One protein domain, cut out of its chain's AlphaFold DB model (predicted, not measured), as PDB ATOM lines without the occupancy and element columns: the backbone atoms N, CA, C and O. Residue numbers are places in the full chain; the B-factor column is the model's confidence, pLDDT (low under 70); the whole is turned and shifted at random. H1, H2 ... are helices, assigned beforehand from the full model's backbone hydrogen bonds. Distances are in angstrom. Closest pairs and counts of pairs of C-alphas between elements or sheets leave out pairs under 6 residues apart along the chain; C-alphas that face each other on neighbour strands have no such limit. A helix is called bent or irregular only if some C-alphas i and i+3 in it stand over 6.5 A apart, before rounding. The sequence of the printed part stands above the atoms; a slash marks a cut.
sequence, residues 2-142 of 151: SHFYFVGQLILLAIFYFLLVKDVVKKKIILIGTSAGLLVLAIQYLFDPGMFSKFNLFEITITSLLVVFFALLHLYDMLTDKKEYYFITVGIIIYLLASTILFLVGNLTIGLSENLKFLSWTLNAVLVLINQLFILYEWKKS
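AT A GLANCE: This is residues 2 to 142 of the 151 residues of an uncharacterized protein of Flavobacterium circumlabens (UniProt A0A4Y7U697). Five long helices lie nearly along one axis and run alternately one way and the other: H1, H2 and H4 form a triangular bundle, and H5 and H6 extend it in a slab from the H4 side, H5 packing on H4 and H6 on H5. H6 ends up on the far side of H5 from H4, while the short H3 sits by one end of the bundle, in the turn from H2 to H4. The printed part has 141 residues with six named helices, H1 to H6 in chain order, and no named strand; the class is all helix. The whole is compact, with a radius of gyration of the C-alphas of 16.3 A and spans of 48 by 34 by 19 A.

IN THESE COORDINATES: H1 is residues 2 to 20, 26.8 A from first to last C-alpha, and begins at C-alpha 2 at (148.490, 120.139, 132.578). H2 is residues 24 to 47, 34.5 A long. H3 is residues 49 to 53. H4 is residues 57 to 77, 30.6 A long, beginning at C-alpha 57 at (152.359, 129.805, 131.613). H5 is residues 86 to 111, 39.6 A long, and is irregular: C-alphas 108 and 111 are 7.6 A apart. H6, residues 114 to 142, is the longest helix by residues and measures 42.5 A; it ends at C-alpha 142 at (160.066, 110.574, 159.609).

HOW THE PARTS SIT: H1, H2 and H4 are an up-and-down bundle, each helix running against the one before it. H4 is the hub, touching H1, H2 and H5. H1 and H2 form a helical hairpin and touch at a shallow tilt of 13 degrees, opposite ways; their closest C-alphas, of Phe 18 and Lys 27, are 5.4 A apart. H1 and H4 touch at a shallow tilt of 13 degrees, the same way, the closest C-alphas being those of Leu 10 and Thr 63 at 5.6 A. H2 and H4 touch at a shallow tilt of 1 degree, opposite ways, with the C-alphas of Ile 30 and Phe 70 closest at 6.4 A. H3 is close to H2 but not clearly touching it, with the C-alphas of Tyr 45 and Met 51 closest at 6.5 A. H4 and H5, a helical hairpin, touch at a shallow tilt of 21 degrees, opposite ways; the C-alphas of Val 68 and Ile 93 are closest at 5.4 A. H5 and H6, also a helical hairpin, touch at a shallow tilt of 8 degrees, opposite ways, with the C-alphas of Gly 91 and Asn 131 closest at 5.0 A. H4 and H6 are apart, as are H1 and H6. In H1, H2, H4 and H6 every O i to N i+4 pair is within hydrogen-bond range; in H5 it is 20 of 22, and in H3 0 of 1, beside 2 of 2 O i to N i+3 pairs.

THE WHOLE: The two C-alphas farthest apart, those of Val 24 and Ser 113, are 49.3 A apart. The printed part has no cut and no long link; the link from H4 to H5 is short, with 8 residues, and the others are tight. Residues 110 to 115 stand free. The mean pLDDT of the printed part is 92.7, and residues 109 to 112 are under 70.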
ATOM      1  N   SER A   2     147.632 119.297 131.721       83.06
ATOM      2  CA  SER A   2     148.490 120.139 132.578       83.06
ATOM      3  C   SER A   2     147.723 120.987 133.602       83.06
ATOM      4  O   SER A   2     148.162 121.077 134.741       83.06
ATOM      5  N   HIS A   3     146.559 121.544 133.251       89.44
ATOM      6  CA  HIS A   3     145.790 122.397 134.172       89.44
ATOM      7  C   HIS A   3     145.379 121.696 135.464       89.44
ATOM      8  O   HIS A   3     145.610 122.195 136.563       89.44
ATOM      9  N   PHE A   4     144.843 120.481 135.338       91.06
ATOM     10  CA  PHE A   4     144.488 119.654 136.490       91.06
ATOM     11  C   PHE A   4     145.706 119.328 137.354       91.06
ATOM     12  O   PHE A   4     145.587 119.282 138.575       91.06
ATOM     13  N   TYR A   5     146.875 119.147 136.734       92.69
ATOM     14  CA  TYR A   5     148.119 118.929 137.457       92.69
ATOM     15  C   TYR A   5     148.514 120.159 138.285       92.69
ATOM     16  O   TYR A   5     148.671 120.029 139.493       92.69
ATOM     17  N   PHE A   6     148.623 121.350 137.689       95.12
ATOM     18  CA  PHE A   6     149.095 122.543 138.408       95.12
ATOM     19  C   PHE A   6     148.093 123.049 139.452       95.12
ATOM     20  O   PHE A   6     148.482 123.368 140.577       95.12
ATOM     21  N   VAL A   7     146.797 123.055 139.127       96.56
ATOM     22  CA  VAL A   7     145.734 123.417 140.077       96.56
ATOM     23  C   VAL A   7     145.631 122.383 141.200       96.56
ATOM     24  O   VAL A   7     145.572 122.749 142.373       96.56
ATOM     25  N   GLY A   8     145.666 121.090 140.867       96.88
ATOM     26  CA  GLY A   8     145.663 120.016 141.859       96.88
ATOM     27  C   GLY A   8     146.885 120.075 142.776       96.88
ATOM     28  O   GLY A   8     146.745 119.977 143.993       96.88
ATOM     29  N   GLN A   9     148.069 120.319 142.212       96.69
ATOM     30  CA  GLN A   9     149.312 120.508 142.958       96.69
ATOM     31  C   GLN A   9     149.213 121.700 143.918       96.69
ATOM     32  O   GLN A   9     149.595 121.561 145.079       96.69
ATOM     33  N   LEU A  10     148.671 122.843 143.475       98.31
ATOM     34  CA  LEU A  10     148.429 123.997 144.346       98.31
ATOM     35  C   LEU A  10     147.527 123.614 145.523       98.31
ATOM     36  O   LEU A  10     147.891 123.875 146.664       98.31
ATOM     37  N   ILE A  11     146.382 122.977 145.264       98.38
ATOM     38  CA  ILE A  11     145.412 122.621 146.309       98.38
ATOM     39  C   ILE A  11     146.022 121.635 147.312       98.38
ATOM     40  O   ILE A  11     145.960 121.867 148.519       98.38
ATOM     41  N   LEU A  12     146.641 120.554 146.830       98.25
ATOM     42  CA  LEU A  12     147.231 119.525 147.690       98.25
ATOM     43  C   LEU A  12     148.357 120.091 148.558       98.25
ATOM     44  O   LEU A  12     148.395 119.834 149.762       98.25
ATOM     45  N   LEU A  13     149.253 120.888 147.972       98.38
ATOM     46  CA  LEU A  13     150.373 121.466 148.711       98.38
ATOM     47  C   LEU A  13     149.933 122.619 149.623       98.38
ATOM     48  O   LEU A  13     150.490 122.772 150.707       98.38
ATOM     49  N   ALA A  14     148.898 123.376 149.259       98.50
ATOM     50  CA  ALA A  14     148.288 124.353 150.156       98.50
ATOM     51  C   ALA A  14     147.692 123.677 151.396       98.50
ATOM     52  O   ALA A  14     147.954 124.122 152.510       98.50
ATOM     53  N   ILE A  15     146.952 122.574 151.227       98.56
ATOM     54  CA  ILE A  15     146.428 121.787 152.353       98.56
ATOM     55  C   ILE A  15     147.583 121.251 153.204       98.56
ATOM     56  O   ILE A  15     147.559 121.392 154.426       98.56
ATOM     57  N   PHE A  16     148.615 120.688 152.573       98.12
ATOM     58  CA  PHE A  16     149.801 120.188 153.267       98.12
ATOM     59  C   PHE A  16     150.441 121.269 154.149       98.12
ATOM     60  O   PHE A  16     150.586 121.071 155.354       98.12
ATOM     61  N   TYR A  17     150.751 122.445 153.596       98.12
ATOM     62  CA  TYR A  17     151.353 123.524 154.379       98.12
ATOM     63  C   TYR A  17     150.392 124.134 155.398       98.12
ATOM     64  O   TYR A  17     150.831 124.483 156.490       98.12
ATOM     65  N   PHE A  18     149.091 124.207 155.108       98.25
ATOM     66  CA  PHE A  18     148.082 124.660 156.068       98.25
ATOM     67  C   PHE A  18     148.075 123.799 157.336       98.25
ATOM     68  O   PHE A  18     147.912 124.327 158.440       98.25
ATOM     69  N   LEU A  19     148.260 122.484 157.192       96.88
ATOM     70  CA  LEU A  19     148.332 121.557 158.319       96.88
ATOM     71  C   LEU A  19     149.637 121.699 159.115       96.88
ATOM     72  O   LEU A  19     149.611 121.497 160.326       96.88
ATOM     73  N   LEU A  20     150.740 122.076 158.463       95.38
ATOM     74  CA  LEU A  20     152.060 122.173 159.095       95.38
ATOM     75  C   LEU A  20     152.338 123.515 159.773       95.38
ATOM     76  O   LEU A  20     152.976 123.539 160.825       95.38
ATOM     77  N   VAL A  21     151.862 124.630 159.212       94.94
ATOM     78  CA  VAL A  21     152.060 125.936 159.853       94.94
ATOM     79  C   VAL A  21     151.237 126.030 161.137       94.94
ATOM     80  O   VAL A  21     150.061 125.644 161.186       94.94
ATOM     81  N   LYS A  22     151.853 126.557 162.196       88.81
ATOM     82  CA  LYS A  22     151.226 126.637 163.527       88.81
ATOM     83  C   LYS A  22     150.431 127.920 163.717       88.81
ATOM     84  O   LYS A  22     149.357 127.910 164.314       88.81
ATOM     85  N   ASP A  23     150.962 129.013 163.187       94.31
ATOM     86  CA  ASP A  23     150.409 130.348 163.355       94.31
ATOM     87  C   ASP A  23     149.094 130.540 162.570       94.31
ATOM     88  O   ASP A  23     148.977 130.202 161.386       94.31
ATOM     89  N   VAL A  24     148.085 131.107 163.239       96.38
ATOM     90  CA  VAL A  24     146.743 131.321 162.673       96.38
ATOM     91  C   VAL A  24     146.732 132.338 161.529       96.38
ATOM     92  O   VAL A  24     145.928 132.209 160.603       96.38
ATOM     93  N   VAL A  25     147.635 133.322 161.549       97.56
ATOM     94  CA  VAL A  25     147.793 134.302 160.470       97.56
ATOM     95  C   VAL A  25     148.372 133.610 159.240       97.56
ATOM     96  O   VAL A  25     147.823 133.774 158.152       97.56
ATOM     97  N   LYS A  26     149.391 132.756 159.390       97.69
ATOM     98  CA  LYS A  26     149.949 131.957 158.277       97.69
ATOM     99  C   LYS A  26     148.913 131.025 157.660       97.69
ATOM    100  O   LYS A  26     148.785 130.987 156.438       97.69
ATOM    101  N   LYS A  27     148.109 130.338 158.483       98.06
ATOM    102  CA  LYS A  27     146.973 129.528 158.006       98.06
ATOM    103  C   LYS A  27     146.004 130.358 157.160       98.06
ATOM    104  O   LYS A  27     145.608 129.937 156.073       98.06
ATOM    105  N   LYS A  28     145.656 131.561 157.631       98.31
ATOM    106  CA  LYS A  28     144.779 132.489 156.906       98.31
ATOM    107  C   LYS A  28     145.411 132.975 155.598       98.31
ATOM    108  O   LYS A  28     144.715 133.033 154.591       98.31
ATOM    109  N   ILE A  29     146.713 133.264 155.591       98.44
ATOM    110  CA  ILE A  29     147.469 133.630 154.383       98.44
ATOM    111  C   ILE A  29     147.407 132.507 153.342       98.44
ATOM    112  O   ILE A  29     147.118 132.787 152.182       98.44
ATOM    113  N   ILE A  30     147.614 131.247 153.742       98.62
ATOM    114  CA  ILE A  30     147.535 130.096 152.828       98.62
ATOM    115  C   ILE A  30     146.125 129.964 152.241       98.62
ATOM    116  O   ILE A  30     145.975 129.821 151.026       98.62
ATOM    117  N   LEU A  31     145.084 130.069 153.074       98.31
ATOM    118  CA  LEU A  31     143.690 129.971 152.632       98.31
ATOM    119  C   LEU A  31     143.322 131.090 151.644       98.31
ATOM    120  O   LEU A  31     142.777 130.818 150.571       98.31
ATOM    121  N   ILE A  32     143.634 132.343 151.993       98.44
ATOM    122  CA  ILE A  32     143.355 133.512 151.149       98.44
ATOM    123  C   ILE A  32     144.164 133.430 149.858       98.44
ATOM    124  O   ILE A  32     143.592 133.603 148.789       98.44
ATOM    125  N   GLY A  33     145.463 133.129 149.934       98.38
ATOM    126  CA  GLY A  33     146.336 133.030 148.765       98.38
ATOM    127  C   GLY A  33     145.886 131.943 147.793       98.38
ATOM    128  O   GLY A  33     145.822 132.183 146.591       98.38
ATOM    129  N   THR A  34     145.489 130.777 148.309       98.44
ATOM    130  CA  THR A  34     144.955 129.681 147.485       98.44
ATOM    131  C   THR A  34     143.632 130.078 146.840       98.44
ATOM    132  O   THR A  34     143.475 129.941 145.631       98.44
ATOM    133  N   SER A  35     142.698 130.633 147.620       98.31
ATOM    134  CA  SER A  35     141.386 131.058 147.111       98.31
ATOM    135  C   SER A  35     141.519 132.161 146.060       98.31
ATOM    136  O   SER A  35     140.907 132.078 145.001       98.31
ATOM    137  N   ALA A  36     142.360 133.164 146.315       98.19
ATOM    138  CA  ALA A  36     142.640 134.246 145.380       98.19
ATOM    139  C   ALA A  36     143.307 133.726 144.099       98.19
ATOM    140  O   ALA A  36     142.883 134.098 143.011       98.19
ATOM    141  N   GLY A  37     144.293 132.828 144.210       97.81
ATOM    142  CA  GLY A  37     144.932 132.198 143.054       97.81
ATOM    143  C   GLY A  37     143.930 131.448 142.175       97.81
ATOM    144  O   GLY A  37     143.894 131.662 140.967       97.81
ATOM    145  N   LEU A  38     143.061 130.631 142.778       97.88
ATOM    146  CA  LEU A  38     142.012 129.910 142.050       97.88
ATOM    147  C   LEU A  38     140.984 130.854 141.415       97.88
ATOM    148  O   LEU A  38     140.589 130.632 140.274       97.88
ATOM    149  N   LEU A  39     140.576 131.916 142.116       97.75
ATOM    150  CA  LEU A  39     139.661 132.925 141.575       97.75
ATOM    151  C   LEU A  39     140.266 133.652 140.374       97.75
ATOM    152  O   LEU A  39     139.589 133.812 139.364       97.75
ATOM    153  N   VAL A  40     141.538 134.052 140.453       97.06
ATOM    154  CA  VAL A  40     142.244 134.700 139.339       97.06
ATOM    155  C   VAL A  40     142.278 133.785 138.112       97.06
ATOM    156  O   VAL A  40     142.003 134.245 137.005       97.06
ATOM    157  N   LEU A  41     142.545 132.490 138.295       95.69
ATOM    158  CA  LEU A  41     142.535 131.518 137.197       95.69
ATOM    159  C   LEU A  41     141.132 131.280 136.640       95.69
ATOM    160  O   LEU A  41     140.953 131.252 135.427       95.69
ATOM    161  N   ALA A  42     140.125 131.155 137.504       95.06
ATOM    162  CA  ALA A  42     138.739 131.013 137.074       95.06
ATOM    163  C   ALA A  42     138.304 132.215 136.226       95.06
ATOM    164  O   ALA A  42     137.764 132.037 135.138       95.06
ATOM    165  N   ILE A  43     138.608 133.433 136.683       96.00
ATOM    166  CA  ILE A  43     138.356 134.666 135.932       96.00
ATOM    167  C   ILE A  43     139.092 134.631 134.585       96.00
ATOM    168  O   ILE A  43     138.473 134.885 133.556       96.00
ATOM    169  N   GLN A  44     140.377 134.259 134.563       94.88
ATOM    170  CA  GLN A  44     141.151 134.148 133.322       94.88
ATOM    171  C   GLN A  44     140.474 133.211 132.308       94.88
ATOM    172  O   GLN A  44     140.333 133.576 131.142       94.88
ATOM    173  N   TYR A  45     140.018 132.036 132.747       93.25
ATOM    174  CA  TYR A  45     139.364 131.055 131.877       93.25
ATOM    175  C   TYR A  45     137.954 131.452 131.438       93.25
ATOM    176  O   TYR A  45     137.504 130.999 130.390       93.25
ATOM    177  N   LEU A  46     137.261 132.303 132.199       94.38
ATOM    178  CA  LEU A  46     135.980 132.871 131.775       94.38
ATOM    179  C   LEU A  46     136.157 133.915 130.665       94.38
ATOM    180  O   LEU A  46     135.342 133.963 129.748       94.38
ATOM    181  N   PHE A  47     137.210 134.735 130.737       95.50
ATOM    182  CA  PHE A  47     137.493 135.761 129.728       95.50
ATOM    183  C   PHE A  47     138.151 135.204 128.462       95.50
ATOM    184  O   PHE A  47     137.833 135.658 127.366       95.50
ATOM    185  N   ASP A  48     139.041 134.218 128.594       92.75
ATOM    186  CA  ASP A  48     139.660 133.522 127.461       92.75
ATOM    187  C   ASP A  48     139.624 131.997 127.671       92.75
ATOM    188  O   ASP A  48     140.606 131.389 128.119       92.75
ATOM    189  N   PRO A  49     138.502 131.340 127.312       88.56
ATOM    190  CA  PRO A  49     138.374 129.885 127.397       88.56
ATOM    191  C   PRO A  49     139.417 129.137 126.554       88.56
ATOM    192  O   PRO A  49     139.758 127.989 126.852       88.56
ATOM    193  N   GLY A  50     139.969 129.781 125.517       87.31
ATOM    194  CA  GLY A  50     141.010 129.214 124.662       87.31
ATOM    195  C   GLY A  50     142.311 128.916 125.412       87.31
ATOM    196  O   GLY A  50     143.071 128.041 124.991       87.31
ATOM    197  N   MET A  51     142.545 129.571 126.555       85.75
ATOM    198  CA  MET A  51     143.692 129.295 127.425       85.75
ATOM    199  C   MET A  51     143.674 127.880 128.004       85.75
ATOM    200  O   MET A  51     144.743 127.327 128.242       85.75
ATOM    201  N   PHE A  52     142.498 127.264 128.171       83.44
ATOM    202  CA  PHE A  52     142.375 125.896 128.693       83.44
ATOM    203  C   PHE A  52     142.860 124.825 127.700       83.44
ATOM    204  O   PHE A  52     143.114 123.673 128.055       83.44
ATOM    205  N   SER A  53     142.978 125.196 126.423       80.00
ATOM    206  CA  SER A  53     143.517 124.327 125.372       80.00
ATOM    207  C   SER A  53     145.016 124.542 125.145       80.00
ATOM    208  O   SER A  53     145.625 123.839 124.339       80.00
ATOM    209  N   LYS A  54     145.624 125.518 125.831       84.94
ATOM    210  CA  LYS A  54     147.016 125.931 125.641       84.94
ATOM    211  C   LYS A  54     147.841 125.662 126.891       84.94
ATOM    212  O   LYS A  54     147.338 125.517 128.000       84.94
ATOM    213  N   PHE A  55     149.156 125.649 126.715       84.94
ATOM    214  CA  PHE A  55     150.081 125.634 127.839       84.94
ATOM    215  C   PHE A  55     150.082 127.010 128.529       84.94
ATOM    216  O   PHE A  55     150.784 127.931 128.112       84.94
ATOM    217  N   ASN A  56     149.236 127.171 129.548       91.31
ATOM    218  CA  ASN A  56     149.039 128.442 130.244       91.31
ATOM    219  C   ASN A  56     150.186 128.722 131.230       91.31
ATOM    220  O   ASN A  56     150.141 128.336 132.395       91.31
ATOM    221  N   LEU A  57     151.221 129.425 130.768       91.69
ATOM    222  CA  LEU A  57     152.359 129.805 131.613       91.69
ATOM    223  C   LEU A  57     151.985 130.641 132.832       91.69
ATOM    224  O   LEU A  57     152.658 130.556 133.861       91.69
ATOM    225  N   PHE A  58     150.961 131.483 132.701       93.38
ATOM    226  CA  PHE A  58     150.525 132.327 133.802       93.38
ATOM    227  C   PHE A  58     150.012 131.455 134.949       93.38
ATOM    228  O   PHE A  58     150.454 131.635 136.082       93.38
ATOM    229  N   GLU A  59     149.190 130.445 134.639       95.38
ATOM    230  CA  GLU A  59     148.743 129.440 135.609       95.38
ATOM    231  C   GLU A  59     149.913 128.732 136.288       95.38
ATOM    232  O   GLU A  59     149.972 128.657 137.515       95.38
ATOM    233  N   ILE A  60     150.867 128.243 135.502       95.06
ATOM    234  CA  ILE A  60     152.032 127.518 136.018       95.06
ATOM    235  C   ILE A  60     152.831 128.392 136.983       95.06
ATOM    236  O   ILE A  60     153.220 127.944 138.063       95.06
ATOM    237  N   THR A  61     153.043 129.650 136.608       96.06
ATOM    238  CA  THR A  61     153.834 130.598 137.388       96.06
ATOM    239  C   THR A  61     153.121 130.963 138.685       96.06
ATOM    240  O   THR A  61     153.712 130.841 139.755       96.06
ATOM    241  N   ILE A  62     151.844 131.356 138.628       97.44
ATOM    242  CA  ILE A  62     151.115 131.788 139.828       97.44
ATOM    243  C   ILE A  62     150.904 130.635 140.815       97.44
ATOM    244  O   ILE A  62     151.125 130.811 142.012       97.44
ATOM    245  N   THR A  63     150.552 129.440 140.328       98.00
ATOM    246  CA  THR A  63     150.364 128.256 141.183       98.00
ATOM    247  C   THR A  63     151.673 127.848 141.857       98.00
ATOM    248  O   THR A  63     151.698 127.630 143.068       98.00
ATOM    249  N   SER A  64     152.780 127.815 141.109       97.75
ATOM    250  CA  SER A  64     154.091 127.438 141.643       97.75
ATOM    251  C   SER A  64     154.623 128.459 142.644       97.75
ATOM    252  O   SER A  64     155.088 128.072 143.715       97.75
ATOM    253  N   LEU A  65     154.519 129.759 142.349       98.25
ATOM    254  CA  LEU A  65     154.988 130.807 143.258       98.25
ATOM    255  C   LEU A  65     154.170 130.866 144.554       98.25
ATOM    256  O   LEU A  65     154.756 131.063 145.618       98.25
ATOM    257  N   LEU A  66     152.852 130.636 144.499       98.56
ATOM    258  CA  LEU A  66     152.025 130.529 145.706       98.56
ATOM    259  C   LEU A  66     152.479 129.371 146.597       98.56
ATOM    260  O   LEU A  66     152.692 129.565 147.793       98.56
ATOM    261  N   VAL A  67     152.694 128.185 146.021       98.69
ATOM    262  CA  VAL A  67     153.177 127.034 146.794       98.69
ATOM    263  C   VAL A  67     154.571 127.287 147.367       98.69
ATOM    264  O   VAL A  67     154.796 126.991 148.538       98.69
ATOM    265  N   VAL A  68     155.497 127.858 146.590       98.69
ATOM    266  CA  VAL A  68     156.836 128.223 147.086       98.69
ATOM    267  C   VAL A  68     156.724 129.197 148.255       98.69
ATOM    268  O   VAL A  68     157.394 129.017 149.268       98.69
ATOM    269  N   PHE A  69     155.843 130.192 148.167       98.62
ATOM    270  CA  PHE A  69     155.607 131.120 149.266       98.62
ATOM    271  C   PHE A  69     155.076 130.408 150.521       98.62
ATOM    272  O   PHE A  69     155.587 130.637 151.617       98.62
ATOM    273  N   PHE A  70     154.124 129.483 150.381       98.50
ATOM    274  CA  PHE A  70     153.628 128.683 151.509       98.50
ATOM    275  C   PHE A  70     154.723 127.791 152.113       98.50
ATOM    276  O   PHE A  70     154.839 127.689 153.335       98.50
ATOM    277  N   ALA A  71     155.579 127.210 151.272       98.25
ATOM    278  CA  ALA A  71     156.737 126.438 151.702       98.25
ATOM    279  C   ALA A  71     157.736 127.292 152.502       98.25
ATOM    280  O   ALA A  71     158.276 126.830 153.508       98.25
ATOM    281  N   LEU A  72     157.946 128.552 152.110       98.06
ATOM    282  CA  LEU A  72     158.787 129.499 152.847       98.06
ATOM    283  C   LEU A  72     158.192 129.865 154.215       98.06
ATOM    284  O   LEU A  72     158.942 129.965 155.186       98.06
ATOM    285  N   LEU A  73     156.864 130.003 154.331       97.25
ATOM    286  CA  LEU A  73     156.202 130.210 155.631       97.25
ATOM    287  C   LEU A  73     156.482 129.052 156.598       97.25
ATOM    288  O   LEU A  73     156.737 129.289 157.781       97.25
ATOM    289  N   HIS A  74     156.467 127.822 156.083       96.81
ATOM    290  CA  HIS A  74     156.794 126.622 156.845       96.81
ATOM    291  C   HIS A  74     158.287 126.540 157.199       96.81
ATOM    292  O   HIS A  74     158.628 126.238 158.340       96.81
ATOM    293  N   LEU A  75     159.195 126.875 156.270       95.81
ATOM    294  CA  LEU A  75     160.628 126.966 156.585       95.81
ATOM    295  C   LEU A  75     160.918 127.995 157.678       95.81
ATOM    296  O   LEU A  75     161.791 127.755 158.509       95.81
ATOM    297  N   TYR A  76     160.190 129.113 157.695       94.44
ATOM    298  CA  TYR A  76     160.324 130.110 158.750       94.44
ATOM    299  C   TYR A  76     159.951 129.540 160.124       94.44
ATOM    300  O   TYR A  76     160.683 129.777 161.080       94.44
ATOM    301  N   ASP A  77     158.863 128.764 160.234       92.69
ATOM    302  CA  ASP A  77     158.493 128.108 161.503       92.69
ATOM    303  C   ASP A  77     159.638 127.212 162.014       92.69
ATOM    304  O   ASP A  77     159.987 127.238 163.194       92.69
ATOM    305  N   MET A  78     160.318 126.492 161.114       93.44
ATOM    306  CA  MET A  78     161.452 125.623 161.466       93.44
ATOM    307  C   MET A  78     162.724 126.348 161.920       93.44
ATOM    308  O   MET A  78     163.672 125.679 162.337       93.44
ATOM    309  N   LEU A  79     162.803 127.677 161.813       90.25
ATOM    310  CA  LEU A  79     163.948 128.414 162.354       90.25
ATOM    311  C   LEU A  79     163.961 128.368 163.884       90.25
ATOM    312  O   LEU A  79     165.031 128.348 164.489       90.25
ATOM    313  N   THR A  80     162.778 128.322 164.494       86.06
ATOM    314  CA  THR A  80     162.588 128.284 165.949       86.06
ATOM    315  C   THR A  80     162.071 126.935 166.448       86.06
ATOM    316  O   THR A  80     162.264 126.607 167.616       86.06
ATOM    317  N   ASP A  81     161.441 126.142 165.578       85.06
ATOM    318  CA  ASP A  81     160.831 124.853 165.914       85.06
ATOM    319  C   ASP A  81     161.591 123.629 165.364       85.06
ATOM    320  O   ASP A  81     162.630 123.713 164.708       85.06
ATOM    321  N   LYS A  82     161.054 122.431 165.636       84.88
ATOM    322  CA  LYS A  82     161.538 121.171 165.058       84.88
ATOM    323  C   LYS A  82     161.422 121.180 163.529       84.88
ATOM    324  O   LYS A  82     160.435 121.633 162.961       84.88
ATOM    325  N   LYS A  83     162.416 120.579 162.871       86.44
ATOM    326  CA  LYS A  83     162.510 120.450 161.406       86.44
ATOM    327  C   LYS A  83     161.622 119.325 160.854       86.44
ATOM    328  O   LYS A  83     162.136 118.328 160.337       86.44
ATOM    329  N   GLU A  84     160.311 119.453 161.022       90.38
ATOM    330  CA  GLU A  84     159.315 118.491 160.533       90.38
ATOM    331  C   GLU A  84     159.120 118.630 159.019       90.38
ATOM    332  O   GLU A  84     158.904 119.725 158.525       90.38
ATOM    333  N   TYR A  85     159.209 117.541 158.247       94.56
ATOM    334  CA  TYR A  85     159.011 117.576 156.786       94.56
ATOM    335  C   TYR A  85     159.932 118.555 156.029       94.56
ATOM    336  O   TYR A  85     159.576 119.108 154.980       94.56
ATOM    337  N   TYR A  86     161.139 118.771 156.557       95.12
ATOM    338  CA  TYR A  86     162.129 119.697 156.004       95.12
ATOM    339  C   TYR A  86     162.557 119.321 154.583       95.12
ATOM    340  O   TYR A  86     162.579 120.184 153.707       95.12
ATOM    341  N   PHE A  87     162.864 118.046 154.324       96.25
ATOM    342  CA  PHE A  87     163.359 117.618 153.014       96.25
ATOM    343  C   PHE A  87     162.266 117.702 151.947       96.25
ATOM    344  O   PHE A  87     162.556 118.153 150.844       96.25
ATOM    345  N   ILE A  88     161.008 117.384 152.284       96.94
ATOM    346  CA  ILE A  88     159.861 117.633 151.389       96.94
ATOM    347  C   ILE A  88     159.761 119.122 151.058       96.94
ATOM    348  O   ILE A  88     159.649 119.488 149.894       96.94
ATOM    349  N   THR A  89     159.842 119.989 152.070       97.50
ATOM    350  CA  THR A  89     159.686 121.438 151.881       97.50
ATOM    351  C   THR A  89     160.780 122.020 150.988       97.50
ATOM    352  O   THR A  89     160.481 122.755 150.050       97.50
ATOM    353  N   VAL A  90     162.040 121.656 151.231       97.44
ATOM    354  CA  VAL A  90     163.173 122.093 150.401       97.44
ATOM    355  C   VAL A  90     163.089 121.512 148.989       97.44
ATOM    356  O   VAL A  90     163.286 122.248 148.024       97.44
ATOM    357  N   GLY A  91     162.755 120.225 148.858       97.81
ATOM    358  CA  GLY A  91     162.580 119.563 147.565       97.81
ATOM    359  C   GLY A  91     161.532 120.260 146.700       97.81
ATOM    360  O   GLY A  91     161.821 120.601 145.556       97.81
ATOM    361  N   ILE A  92     160.368 120.576 147.282       98.25
ATOM    362  CA  ILE A  92     159.287 121.309 146.608       98.25
ATOM    363  C   ILE A  92     159.758 122.690 146.146       98.25
ATOM    364  O   ILE A  92     159.508 123.054 145.001       98.25
ATOM    365  N   ILE A  93     160.459 123.454 146.991       98.38
ATOM    366  CA  ILE A  93     160.955 124.789 146.614       98.38
ATOM    367  C   ILE A  93     161.906 124.695 145.419       98.38
ATOM    368  O   ILE A  93     161.727 125.413 144.435       98.38
ATOM    369  N   ILE A  94     162.896 123.798 145.489       97.81
ATOM    370  CA  ILE A  94     163.881 123.605 144.417       97.81
ATOM    371  C   ILE A  94     163.175 123.182 143.129       97.81
ATOM    372  O   ILE A  94     163.390 123.787 142.079       97.81
ATOM    373  N   TYR A  95     162.311 122.172 143.221       97.88
ATOM    374  CA  TYR A  95     161.563 121.638 142.094       97.88
ATOM    375  C   TYR A  95     160.716 122.710 141.413       97.88
ATOM    376  O   TYR A  95     160.831 122.896 140.201       97.88
ATOM    377  N   LEU A  96     159.891 123.431 142.174       97.81
ATOM    378  CA  LEU A  96     158.952 124.395 141.612       97.81
ATOM    379  C   LEU A  96     159.654 125.609 141.024       97.81
ATOM    380  O   LEU A  96     159.292 126.025 139.925       97.81
ATOM    381  N   LEU A  97     160.675 126.153 141.691       97.81
ATOM    382  CA  LEU A  97     161.428 127.286 141.150       97.81
ATOM    383  C   LEU A  97     162.166 126.899 139.865       97.81
ATOM    384  O   LEU A  97     162.010 127.571 138.845       97.81
ATOM    385  N   ALA A  98     162.917 125.796 139.885       96.75
ATOM    386  CA  ALA A  98     163.686 125.362 138.723       96.75
ATOM    387  C   ALA A  98     162.776 124.974 137.545       96.75
ATOM    388  O   ALA A  98     163.027 125.391 136.414       96.75
ATOM    389  N   SER A  99     161.678 124.257 137.801       95.62
ATOM    390  CA  SER A  99     160.726 123.863 136.751       95.62
ATOM    391  C   SER A  99     159.994 125.070 136.170       95.62
ATOM    392  O   SER A  99     159.860 125.174 134.956       95.62
ATOM    393  N   THR A 100     159.583 126.032 137.006       95.00
ATOM    394  CA  THR A 100     158.937 127.269 136.531       95.00
ATOM    395  C   THR A 100     159.867 128.060 135.617       95.00
ATOM    396  O   THR A 100     159.440 128.500 134.552       95.00
ATOM    397  N   ILE A 101     161.152 128.182 135.971       93.88
ATOM    398  CA  ILE A 101     162.154 128.813 135.101       93.88
ATOM    399  C   ILE A 101     162.268 128.056 133.774       93.88
ATOM    400  O   ILE A 101     162.238 128.683 132.716       93.88
ATOM    401  N   LEU A 102     162.342 126.720 133.802       92.38
ATOM    402  CA  LEU A 102     162.396 125.915 132.578       92.38
ATOM    403  C   LEU A 102     161.155 126.098 131.698       92.38
ATOM    404  O   LEU A 102     161.298 126.156 130.481       92.38
ATOM    405  N   PHE A 103     159.960 126.223 132.280       90.25
ATOM    406  CA  PHE A 103     158.730 126.469 131.522       90.25
ATOM    407  C   PHE A 103     158.693 127.871 130.908       90.25
ATOM    408  O   PHE A 103     158.332 128.013 129.740       90.25
ATOM    409  N   LEU A 104     159.117 128.895 131.655       89.50
ATOM    410  CA  LEU A 104     159.226 130.263 131.144       89.50
ATOM    411  C   LEU A 104     160.223 130.338 129.983       89.50
ATOM    412  O   LEU A 104     159.890 130.850 128.916       89.50
ATOM    413  N   VAL A 105     161.418 129.762 130.155       85.94
ATOM    414  CA  VAL A 105     162.435 129.687 129.097       85.94
ATOM    415  C   VAL A 105     161.924 128.862 127.916       85.94
ATOM    416  O   VAL A 105     162.022 129.313 126.780       85.94
ATOM    417  N   GLY A 106     161.313 127.703 128.165       79.19
ATOM    418  CA  GLY A 106     160.766 126.811 127.138       79.19
ATOM    419  C   GLY A 106     159.710 127.465 126.240       79.19
ATOM    420  O   GLY A 106     159.584 127.131 125.064       79.19
ATOM    421  N   ASN A 107     158.962 128.432 126.766       79.44
ATOM    422  CA  ASN A 107     157.998 129.195 125.980       79.44
ATOM    423  C   ASN A 107     158.640 130.338 125.184       79.44
ATOM    424  O   ASN A 107     158.174 130.677 124.101       79.44
ATOM    425  N   LEU A 108     159.725 130.931 125.684       73.94
ATOM    426  CA  LEU A 108     160.511 131.896 124.908       73.94
ATOM    427  C   LEU A 108     161.249 131.209 123.745       73.94
ATOM    428  O   LEU A 108     161.519 131.834 122.723       73.94
ATOM    429  N   THR A 109     161.519 129.906 123.861       64.69
ATOM    430  CA  THR A 109     162.201 129.094 122.845       64.69
ATOM    431  C   THR A 109     161.258 128.434 121.832       64.69
ATOM    432  O   THR A 109     161.672 127.535 121.100       64.69
ATOM    433  N   ILE A 110     160.003 128.892 121.700       63.38
ATOM    434  CA  ILE A 110     159.050 128.363 120.703       63.38
ATOM    435  C   ILE A 110     159.608 128.438 119.265       63.38
ATOM    436  O   ILE A 110     159.339 127.527 118.477       63.38
ATOM    437  N   GLY A 111     160.446 129.439 118.960       64.44
ATOM    438  CA  GLY A 111     161.176 129.585 117.688       64.44
ATOM    439  C   GLY A 111     162.600 129.005 117.658       64.44
ATOM    440  O   GLY A 111     163.311 129.205 116.678       64.44
ATOM    441  N   LEU A 112     163.044 128.328 118.720       64.75
ATOM    442  CA  LEU A 112     164.373 127.717 118.827       64.75
ATOM    443  C   LEU A 112     164.343 126.228 118.439       64.75
ATOM    444  O   LEU A 112     163.280 125.605 118.369       64.75
ATOM    445  N   SER A 113     165.529 125.668 118.173       77.75
ATOM    446  CA  SER A 113     165.708 124.303 117.660       77.75
ATOM    447  C   SER A 113     165.048 123.237 118.543       77.75
ATOM    448  O   SER A 113     164.981 123.366 119.768       77.75
ATOM    449  N   GLU A 114     164.591 122.143 117.926       80.38
ATOM    450  CA  GLU A 114     163.936 121.029 118.632       80.38
ATOM    451  C   GLU A 114     164.794 120.454 119.770       80.38
ATOM    452  O   GLU A 114     164.266 120.081 120.818       80.38
ATOM    453  N   ASN A 115     166.120 120.492 119.618       84.19
ATOM    454  CA  ASN A 115     167.080 120.073 120.639       84.19
ATOM    455  C   ASN A 115     166.926 120.848 121.956       84.19
ATOM    456  O   ASN A 115     167.032 120.260 123.030       84.19
ATOM    457  N   LEU A 116     166.655 122.156 121.895       79.56
ATOM    458  CA  LEU A 116     166.488 122.976 123.096       79.56
ATOM    459  C   LEU A 116     165.158 122.689 123.790       79.56
ATOM    460  O   LEU A 116     165.118 122.611 125.017       79.56
ATOM    461  N   LYS A 117     164.093 122.436 123.021       80.50
ATOM    462  CA  LYS A 117     162.810 121.978 123.574       80.50
ATOM    463  C   LYS A 117     162.992 120.640 124.291       80.50
ATOM    464  O   LYS A 117     162.592 120.507 125.446       80.50
ATOM    465  N   PHE A 118     163.645 119.674 123.644       85.12
ATOM    466  CA  PHE A 118     163.930 118.362 124.227       85.12
ATOM    467  C   PHE A 118     164.771 118.459 125.508       85.12
ATOM    468  O   PHE A 118     164.469 117.796 126.505       85.12
ATOM    469  N   LEU A 119     165.784 119.331 125.517       87.94
ATOM    470  CA  LEU A 119     166.609 119.587 126.694       87.94
ATOM    471  C   LEU A 119     165.778 120.127 127.868       87.94
ATOM    472  O   LEU A 119     165.883 119.591 128.970       87.94
ATOM    473  N   SER A 120     164.920 121.130 127.648       86.56
ATOM    474  CA  SER A 120     164.055 121.689 128.700       86.56
ATOM    475  C   SER A 120     163.134 120.635 129.319       86.56
ATOM    476  O   SER A 120     163.028 120.556 130.544       86.56
ATOM    477  N   TRP A 121     162.510 119.786 128.495       87.06
ATOM    478  CA  TRP A 121     161.655 118.701 128.987       87.06
ATOM    479  C   TRP A 121     162.442 117.644 129.767       87.06
ATOM    480  O   TRP A 121     161.992 117.200 130.824       87.06
ATOM    481  N   THR A 122     163.636 117.286 129.288       91.88
ATOM    482  CA  THR A 122     164.519 116.314 129.954       91.88
ATOM    483  C   THR A 122     164.978 116.830 131.315       91.88
ATOM    484  O   THR A 122     164.891 116.112 132.311       91.88
ATOM    485  N   LEU A 123     165.400 118.096 131.394       93.56
ATOM    486  CA  LEU A 123     165.784 118.730 132.656       93.56
ATOM    487  C   LEU A 123     164.613 118.770 133.641       93.56
ATOM    488  O   LEU A 123     164.789 118.432 134.808       93.56
ATOM    489  N   ASN A 124     163.407 119.103 133.174       93.44
ATOM    490  CA  ASN A 124     162.214 119.077 134.017       93.44
ATOM    491  C   ASN A 124     161.916 117.665 134.556       93.44
ATOM    492  O   ASN A 124     161.612 117.512 135.737       93.44
ATOM    493  N   ALA A 125     162.064 116.619 133.738       94.38
ATOM    494  CA  ALA A 125     161.908 115.237 134.195       94.38
ATOM    495  C   ALA A 125     162.941 114.858 135.275       94.38
ATOM    496  O   ALA A 125     162.591 114.234 136.277       94.38
ATOM    497  N   VAL A 126     164.196 115.294 135.124       96.88
ATOM    498  CA  VAL A 126     165.238 115.114 136.151       96.88
ATOM    499  C   VAL A 126     164.872 115.842 137.448       96.88
ATOM    500  O   VAL A 126     165.013 115.268 138.526       96.88
ATOM    501  N   LEU A 127     164.343 117.067 137.370       96.44
ATOM    502  CA  LEU A 127     163.885 117.813 138.549       96.44
ATOM    503  C   LEU A 127     162.751 117.089 139.288       96.44
ATOM    504  O   LEU A 127     162.766 117.039 140.518       96.44
ATOM    505  N   VAL A 128     161.803 116.490 138.559       95.56
ATOM    506  CA  VAL A 128     160.738 115.663 139.153       95.56
ATOM    507  C   VAL A 128     161.334 114.468 139.905       95.56
ATOM    508  O   VAL A 128     160.943 114.206 141.044       95.56
ATOM    509  N   LEU A 129     162.308 113.769 139.312       97.12
ATOM    510  CA  LEU A 129     162.982 112.643 139.968       97.12
ATOM    511  C   LEU A 129     163.711 113.080 141.240       97.12
ATOM    512  O   LEU A 129     163.572 112.433 142.277       97.12
ATOM    513  N   ILE A 130     164.442 114.195 141.189       97.06
ATOM    514  CA  ILE A 130     165.121 114.760 142.359       97.06
ATOM    515  C   ILE A 130     164.102 115.070 143.462       97.06
ATOM    516  O   ILE A 130     164.308 114.665 144.606       97.06
ATOM    517  N   ASN A 131     162.978 115.716 143.134       96.81
ATOM    518  CA  ASN A 131     161.917 115.997 144.103       96.81
ATOM    519  C   ASN A 131     161.377 114.716 144.758       96.81
ATOM    520  O   ASN A 131     161.204 114.654 145.976       96.81
ATOM    521  N   GLN A 132     161.177 113.658 143.969       96.44
ATOM    522  CA  GLN A 132     160.710 112.376 144.489       96.44
ATOM    523  C   GLN A 132     161.722 111.735 145.453       96.44
ATOM    524  O   GLN A 132     161.320 111.127 146.445       96.44
ATOM    525  N   LEU A 133     163.028 111.911 145.220       97.44
ATOM    526  CA  LEU A 133     164.069 111.468 146.152       97.44
ATOM    527  C   LEU A 133     164.017 112.235 147.481       97.44
ATOM    528  O   LEU A 133     164.169 111.616 148.534       97.44
ATOM    529  N   PHE A 134     163.749 113.546 147.461       97.06
ATOM    530  CA  PHE A 134     163.535 114.330 148.686       97.06
ATOM    531  C   PHE A 134     162.336 113.815 149.489       97.06
ATOM    532  O   PHE A 134     162.439 113.632 150.705       97.06
ATOM    533  N   ILE A 135     161.222 113.524 148.809       95.31
ATOM    534  CA  ILE A 135     160.017 112.959 149.433       95.31
ATOM    535  C   ILE A 135     160.316 111.584 150.041       95.31
ATOM    536  O   ILE A 135     159.995 111.339 151.204       95.31
ATOM    537  N   LEU A 136     160.979 110.702 149.288       95.31
ATOM    538  CA  LEU A 136     161.345 109.364 149.754       95.31
ATOM    539  C   LEU A 136     162.281 109.418 150.969       95.31
ATOM    540  O   LEU A 136     162.113 108.662 151.929       95.31
ATOM    541  N   TYR A 137     163.259 110.323 150.942       95.25
ATOM    542  CA  TYR A 137     164.193 110.509 152.043       95.25
ATOM    543  C   TYR A 137     163.489 111.017 153.307       95.25
ATOM    544  O   TYR A 137     163.717 110.473 154.391       95.25
ATOM    545  N   GLU A 138     162.603 112.010 153.185       94.12
ATOM    546  CA  GLU A 138     161.803 112.496 154.314       94.12
ATOM    547  C   GLU A 138     160.912 111.392 154.880       94.12
ATOM    548  O   GLU A 138     160.856 111.218 156.096       94.12
ATOM    549  N   TRP A 139     160.260 110.606 154.019       92.69
ATOM    550  CA  TRP A 139     159.429 109.488 154.454       92.69
ATOM    551  C   TRP A 139     160.238 108.473 155.269       92.69
ATOM    552  O   TRP A 139     159.853 108.106 156.384       92.69
ATOM    553  N   LYS A 140     161.419 108.087 154.767       90.62
ATOM    554  CA  LYS A 140     162.341 107.212 155.496       90.62
ATOM    555  C   LYS A 140     162.751 107.837 156.833       90.62
ATOM    556  O   LYS A 140     162.744 107.163 157.855       90.62
ATOM    557  N   LYS A 141     163.092 109.123 156.870       89.19
ATOM    558  CA  LYS A 141     163.515 109.801 158.104       89.19
ATOM    559  C   LYS A 141     162.391 109.877 159.147       89.19
ATOM    560  O   LYS A 141     162.647 109.624 160.325       89.19
ATOM    561  N   SER A 142     161.178 110.216 158.722       86.88
ATOM    562  CA  SER A 142     160.066 110.574 159.609       86.88
ATOM    563  C   SER A 142     159.197 109.384 160.034       86.88
ATOM    564  O   SER A 142     158.628 109.416 161.128       86.88
TER     565      SER A 142